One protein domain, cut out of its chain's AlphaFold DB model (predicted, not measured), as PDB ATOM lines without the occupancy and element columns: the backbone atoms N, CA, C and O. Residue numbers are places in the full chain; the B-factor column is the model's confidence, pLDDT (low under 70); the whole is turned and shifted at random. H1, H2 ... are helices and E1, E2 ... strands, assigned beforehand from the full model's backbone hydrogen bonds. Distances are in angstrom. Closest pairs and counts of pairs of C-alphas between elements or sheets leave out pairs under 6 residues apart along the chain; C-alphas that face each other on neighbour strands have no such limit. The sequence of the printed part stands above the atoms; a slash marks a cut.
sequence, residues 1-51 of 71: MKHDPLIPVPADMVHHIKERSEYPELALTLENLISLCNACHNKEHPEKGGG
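Overview. This is residues 1 to 51 of the 71 residues of the protein "HNH endonuclease" of Bacillus sp. FDAARGOS_527 (UniProt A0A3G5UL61). The printed part has little regular structure: a small two-stranded hairpin, E1 and E2, lies between a long first stretch, residues 1 to 12, and a wide loop, residues 17 to 32, with one short helix, H1, near the strands. The 51 printed residues hold E1, E2 and H1 in that order; the sheet is antiparallel, and the class is mixed, with 15 residues in named elements. It is loose, with a radius of gyration of the C-alphas of 12.3 A, and flat, spanning 35 by 26 by 14 A.

Along the chain. E1, residues 13 to 16, begins at C-alpha 13 (219.929, 302.888, 209.143) and is 10.1 A long. E2, residues 33 to 36, is 9.6 A long. H1, residues 38 to 44, is 10.2 A long and ends at C-alpha 44 (224.864, 301.497, 220.871).

Arrangement. E1 and E2 are antiparallel at 141 degrees, a hairpin; N 15 and O 34 are within hydrogen-bond range at 2.8 A. The closest C-alphas of E1 and H1, His 15 and His 41, are 7.0 A apart. In H1, 2 of 3 O i to N i+4 pairs are within range.

Size, cuts and confidence. The C-alphas farthest apart, Leu 6 and Glu 25, are 35.9 A apart. The printed part has no cut. The link E1 to E2 is long. Residues 1 to 3 and 46 to 51 have pLDDT under 70.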
ATOM      1  N   MET A   1     222.813 315.282 218.555       55.94
ATOM      2  CA  MET A   1     221.569 316.077 218.650       55.94
ATOM      3  C   MET A   1     220.802 315.583 219.867       55.94
ATOM      4  O   MET A   1     220.913 314.402 220.178       55.94
ATOM      5  N   LYS A   2     220.139 316.463 220.621       60.56
ATOM      6  CA  LYS A   2     219.264 316.023 221.717       60.56
ATOM      7  C   LYS A   2     217.932 315.628 221.078       60.56
ATOM      8  O   LYS A   2     217.378 316.441 220.349       60.56
ATOM      9  N   HIS A   3     217.497 314.388 221.280       67.88
ATOM     10  CA  HIS A   3     216.168 313.955 220.853       67.88
ATOM     11  C   HIS A   3     215.139 314.594 221.778       67.88
ATOM     12  O   HIS A   3     215.322 314.555 222.997       67.88
ATOM     13  N   ASP A   4     214.103 315.192 221.199       75.88
ATOM     14  CA  ASP A   4     212.915 315.565 221.954       75.88
ATOM     15  C   ASP A   4     212.090 314.290 222.201       75.88
ATOM     16  O   ASP A   4     211.827 313.557 221.245       75.88
ATOM     17  N   PRO A   5     211.724 313.968 223.451       72.81
ATOM     18  CA  PRO A   5     211.021 312.728 223.766       72.81
ATOM     19  C   PRO A   5     209.607 312.644 223.168       72.81
ATOM     20  O   PRO A   5     209.040 311.555 223.150       72.81
ATOM     21  N   LEU A   6     209.035 313.750 222.680       78.31
ATOM     22  CA  LEU A   6     207.669 313.800 222.152       78.31
ATOM     23  C   LEU A   6     207.597 313.733 220.621       78.31
ATOM     24  O   LEU A   6     206.498 313.656 220.073       78.31
ATOM     25  N   ILE A   7     208.736 313.753 219.921       85.56
ATOM     26  CA  ILE A   7     208.779 313.745 218.453       85.56
ATOM     27  C   ILE A   7     209.692 312.613 217.972       85.56
ATOM     28  O   ILE A   7     210.909 312.672 218.183       85.56
ATOM     29  N   PRO A   8     209.146 311.582 217.300       84.75
ATOM     30  CA  PRO A   8     209.965 310.516 216.750       84.75
ATOM     31  C   PRO A   8     210.867 311.065 215.641       84.75
ATOM     32  O   PRO A   8     210.430 311.792 214.749       84.75
ATOM     33  N   VAL A   9     212.146 310.703 215.702       90.56
ATOM     34  CA  VAL A   9     213.130 311.043 214.669       90.56
ATOM     35  C   VAL A   9     213.159 309.908 213.644       90.56
ATOM     36  O   VAL A   9     213.179 308.746 214.060       90.56
ATOM     37  N   PRO A  10     213.162 310.206 212.332       93.25
ATOM     38  CA  PRO A  10     213.257 309.173 211.308       93.25
ATOM     39  C   PRO A  10     214.532 308.342 211.479       93.25
ATOM     40  O   PRO A  10     215.576 308.843 211.905       93.25
ATOM     41  N   ALA A  11     214.439 307.055 211.156       94.62
ATOM     42  CA  ALA A  11     215.597 306.178 211.132       94.62
ATOM     43  C   ALA A  11     216.439 306.437 209.876       94.62
ATOM     44  O   ALA A  11     215.896 306.656 208.794       94.62
ATOM     45  N   ASP A  12     217.760 306.368 210.029       94.81
ATOM     46  CA  ASP A  12     218.721 306.534 208.933       94.81
ATOM     47  C   ASP A  12     219.294 305.182 208.479       94.81
ATOM     48  O   ASP A  12     219.765 305.045 207.352       94.81
ATOM     49  N   MET A  13     219.302 304.187 209.375       93.38
ATOM     50  CA  MET A  13     219.929 302.888 209.143       93.38
ATOM     51  C   MET A  13     219.290 301.767 209.967       93.38
ATOM     52  O   MET A  13     218.562 302.010 210.932       93.38
ATOM     53  N   VAL A  14     219.631 300.532 209.607       94.69
ATOM     54  CA  VAL A  14     219.298 299.322 210.364       94.69
ATOM     55  C   VAL A  14     220.539 298.846 211.115       94.69
ATOM     56  O   VAL A  14     221.617 298.732 210.534       94.69
ATOM     57  N   HIS A  15     220.378 298.575 212.403       93.50
ATOM     58  CA  HIS A  15     221.407 298.112 213.320       93.50
ATOM     59  C   HIS A  15     221.156 296.654 213.717       93.50
ATOM     60  O   HIS A  15     220.015 296.269 213.973       93.50
ATOM     61  N   HIS A  16     222.221 295.856 213.787       95.44
ATOM     62  CA  HIS A  16     222.186 294.496 214.318       95.44
ATOM     63  C   HIS A  16     222.361 294.524 215.837       95.44
ATOM     64  O   HIS A  16     223.419 294.936 216.301       95.44
ATOM     65  N   ILE A  17     221.356 294.061 216.589       94.31
ATOM     66  CA  ILE A  17     221.391 294.015 218.065       94.31
ATOM     67  C   ILE A  17     222.525 293.098 218.539       94.31
ATOM     68  O   ILE A  17     223.309 293.462 219.411       94.31
ATOM     69  N   LYS A  18     222.637 291.910 217.938       94.19
ATOM     70  CA  LYS A  18     223.818 291.048 218.030       94.19
ATOM     71  C   LYS A  18     224.682 291.253 216.796       94.19
ATOM     72  O   LYS A  18     224.177 291.109 215.679       94.19
ATOM     73  N   GLU A  19     225.967 291.562 216.986       93.25
ATOM     74  CA  GLU A  19     226.870 291.847 215.869       93.25
ATOM     75  C   GLU A  19     226.901 290.690 214.856       93.25
ATOM     76  O   GLU A  19     227.054 289.516 215.195       93.25
ATOM     77  N   ARG A  20     226.802 291.045 213.571       94.56
ATOM     78  CA  ARG A  20     226.805 290.093 212.452       94.56
ATOM     79  C   ARG A  20     228.092 289.260 212.360       94.56
ATOM     80  O   ARG A  20     228.051 288.158 211.822       94.56
ATOM     81  N   SER A  21     229.223 289.794 212.817       93.81
ATOM     82  CA  SER A  21     230.522 289.102 212.865       93.81
ATOM     83  C   SER A  21     230.495 287.887 213.789       93.81
ATOM     84  O   SER A  21     231.109 286.875 213.463       93.81
ATOM     85  N   GLU A  22     229.793 287.993 214.918       96.00
ATOM     86  CA  GLU A  22     229.694 286.934 215.924       96.00
ATOM     87  C   GLU A  22     228.521 285.983 215.655       96.00
ATOM     88  O   GLU A  22     228.648 284.786 215.894       96.00
ATOM     89  N   TYR A  23     227.410 286.506 215.118       96.88
ATOM     90  CA  TYR A  23     226.171 285.754 214.877       96.88
ATOM     91  C   TYR A  23     225.695 285.896 213.419       96.88
ATOM     92  O   TYR A  23     224.662 286.529 213.151       96.88
ATOM     93  N   PRO A  24     226.442 285.362 212.435       96.75
ATOM     94  CA  PRO A  24     226.101 285.490 211.018       96.75
ATOM     95  C   PRO A  24     224.751 284.851 210.663       96.75
ATOM     96  O   PRO A  24     224.083 285.313 209.737       96.75
ATOM     97  N   GLU A  25     224.317 283.833 211.405       97.62
ATOM     98  CA  GLU A  25     223.020 283.176 211.250       97.62
ATOM     99  C   GLU A  25     221.837 284.094 211.593       97.62
ATOM    100  O   GLU A  25     220.741 283.903 211.074       97.62
ATOM    101  N   LEU A  26     222.063 285.132 212.409       97.31
ATOM    102  CA  LEU A  26     221.045 286.109 212.805       97.31
ATOM    103  C   LEU A  26     221.038 287.366 211.926       97.31
ATOM    104  O   LEU A  26     220.331 288.329 212.232       97.31
ATOM    105  N   ALA A  27     221.813 287.398 210.838       96.44
ATOM    106  CA  ALA A  27     222.020 288.607 210.038       96.44
ATOM    107  C   ALA A  27     220.738 289.183 209.410       96.44
ATOM    108  O   ALA A  27     220.686 290.386 209.146       96.44
ATOM    109  N   LEU A  28     219.737 288.332 209.158       96.88
ATOM    110  CA  LEU A  28     218.462 288.678 208.517       96.88
ATOM    111  C   LEU A  28     217.244 288.392 209.410       96.88
ATOM    112  O   LEU A  28     216.106 288.530 208.966       96.88
ATOM    113  N   THR A  29     217.466 287.992 210.664       97.75
ATOM    114  CA  THR A  29     216.388 287.755 211.625       97.75
ATOM    115  C   THR A  29     215.808 289.097 212.052       97.75
ATOM    116  O   THR A  29     216.522 289.904 212.638       97.75
ATOM    117  N   LEU A  30     214.519 289.341 211.789       97.44
ATOM    118  CA  LEU A  30     213.867 290.627 212.094       97.44
ATOM    119  C   LEU A  30     213.989 291.018 213.572       97.44
ATOM    120  O   LEU A  30     214.223 292.179 213.876       97.44
ATOM    121  N   GLU A  31     213.915 290.044 214.477       97.44
ATOM    122  CA  GLU A  31     214.084 290.256 215.921       97.44
ATOM    123  C   GLU A  31     215.504 290.704 216.310       97.44
ATOM    124  O   GLU A  31     215.705 291.225 217.402       97.44
ATOM    125  N   ASN A  32     216.491 290.525 215.424       97.06
ATOM    126  CA  ASN A  32     217.876 290.962 215.609       97.06
ATOM    127  C   ASN A  32     218.186 292.297 214.899       97.06
ATOM    128  O   ASN A  32     219.321 292.774 214.955       97.06
ATOM    129  N   LEU A  33     217.212 292.899 214.213       96.31
ATOM    130  CA  LEU A  33     217.380 294.141 213.461       96.31
ATOM    131  C   LEU A  33     216.556 295.266 214.091       96.31
ATOM    132  O   LEU A  33     215.374 295.103 214.375       96.31
ATOM    133  N   ILE A  34     217.156 296.444 214.256       95.38
ATOM    134  CA  ILE A  34     216.469 297.634 214.769       95.38
ATOM    135  C   ILE A  34     216.769 298.856 213.901       95.38
ATOM    136  O   ILE A  34     217.913 299.128 213.550       95.38
ATOM    137  N   SER A  35     215.731 299.610 213.538       95.75
ATOM    138  CA  SER A  35     215.885 300.853 212.771       95.75
ATOM    139  C   SER A  35     216.244 302.004 213.707       95.75
ATOM    140  O   SER A  35     215.472 302.335 214.605       95.75
ATOM    141  N   LEU A  36     217.407 302.623 213.504       92.81
ATOM    142  CA  LEU A  36     217.924 303.700 214.348       92.81
ATOM    143  C   LEU A  36     218.339 304.910 213.507       92.81
ATOM    144  O   LEU A  36     218.794 304.795 212.368       92.81
ATOM    145  N   CYS A  37     218.228 306.099 214.092       92.62
ATOM    146  CA  CYS A  37     218.922 307.275 213.573       92.62
ATOM    147  C   CYS A  37     220.423 307.203 213.907       92.62
ATOM    148  O   CYS A  37     220.837 306.508 214.842       92.62
ATOM    149  N   ASN A  38     221.236 308.004 213.217       89.62
ATOM    150  CA  ASN A  38     222.685 308.087 213.444       89.62
ATOM    151  C   ASN A  38     223.062 308.346 214.915       89.62
ATOM    152  O   ASN A  38     224.011 307.768 215.446       89.62
ATOM    153  N   ALA A  39     222.326 309.229 215.594       87.19
ATOM    154  CA  ALA A  39     222.624 309.596 216.975       87.19
ATOM    155  C   ALA A  39     222.351 308.453 217.965       87.19
ATOM    156  O   ALA A  39     223.084 308.332 218.945       87.19
ATOM    157  N   CYS A  40     221.328 307.631 217.716       88.31
ATOM    158  CA  CYS A  40     221.045 306.445 218.521       88.31
ATOM    159  C   CYS A  40     222.023 305.316 218.195       88.31
ATOM    160  O   CYS A  40     222.603 304.756 219.115       88.31
ATOM    161  N   HIS A  41     222.304 305.065 216.913       88.69
ATOM    162  CA  HIS A  41     223.291 304.063 216.506       88.69
ATOM    163  C   HIS A  41     224.668 304.299 217.155       88.69
ATOM    164  O   HIS A  41     225.296 303.375 217.662       88.69
ATOM    165  N   ASN A  42     225.115 305.557 217.230       84.31
ATOM    166  CA  ASN A  42     226.383 305.905 217.877       84.31
ATOM    167  C   ASN A  42     226.407 305.650 219.394       84.31
ATOM    168  O   ASN A  42     227.493 305.531 219.957       84.31
ATOM    169  N   LYS A  43     225.251 305.613 220.068       83.31
ATOM    170  CA  LYS A  43     225.171 305.271 221.498       83.31
ATOM    171  C   LYS A  43     225.300 303.772 221.730       83.31
ATOM    172  O   LYS A  43     225.914 303.400 222.722       83.31
ATOM    173  N   GLU A  44     224.755 302.962 220.823       80.25
ATOM    174  CA  GLU A  44     224.864 301.497 220.871       80.25
ATOM    175  C   GLU A  44     226.295 301.022 220.593       80.25
ATOM    176  O   GLU A  44     226.719 300.004 221.123       80.25
ATOM    177  N   HIS A  45     227.082 301.810 219.848       72.12
ATOM    178  CA  HIS A  45     228.514 301.577 219.634       72.12
ATOM    179  C   HIS A  45     229.382 302.599 220.377       72.12
ATOM    180  O   HIS A  45     230.072 303.397 219.730       72.12
ATOM    181  N   PRO A  46     229.422 302.608 221.720       64.19
ATOM    182  CA  PRO A  46     230.236 303.570 222.466       64.19
ATOM    183  C   PRO A  46     231.741 303.427 222.165       64.19
ATOM    184  O   PRO A  46     232.505 304.380 222.332       64.19
ATOM    185  N   GLU A  47     232.167 302.258 221.681       63.72
ATOM    186  CA  GLU A  47     233.537 301.968 221.245       63.72
ATOM    187  C   GLU A  47     233.898 302.578 219.878       63.72
ATOM    188  O   GLU A  47     235.038 303.003 219.680       63.72
ATOM    189  N   LYS A  48     232.931 302.708 218.957       62.25
ATOM    190  CA  LYS A  48     233.124 303.301 217.614       62.25
ATOM    191  C   LYS A  48     232.625 304.756 217.536       62.25
ATOM    192  O   LYS A  48     233.050 305.507 216.660       62.25
ATOM    193  N   GLY A  49     231.783 305.189 218.476       54.41
ATOM    194  CA  GLY A  49     231.085 306.476 218.491       54.41
ATOM    195  C   GLY A  49     231.457 307.372 219.675       54.41
ATOM    196  O   GLY A  49     230.687 307.540 220.614       54.41
ATOM    197  N   GLY A  50     232.616 308.039 219.606       54.09
ATOM    198  CA  GLY A  50     232.899 309.201 220.466       54.09
ATOM    199  C   GLY A  50     233.613 308.918 221.792       54.09
ATOM    200  O   GLY A  50     233.457 309.684 222.747       54.09
ATOM    201  N   GLY A  51     234.438 307.870 221.845       49.41
ATOM    202  CA  GLY A  51     235.323 307.577 222.972       49.41
ATOM    203  C   GLY A  51     236.195 308.777 223.372       49.41
ATOM    204  O   GLY A  51     237.158 309.117 222.688       49.41
TER     205      GLY A  51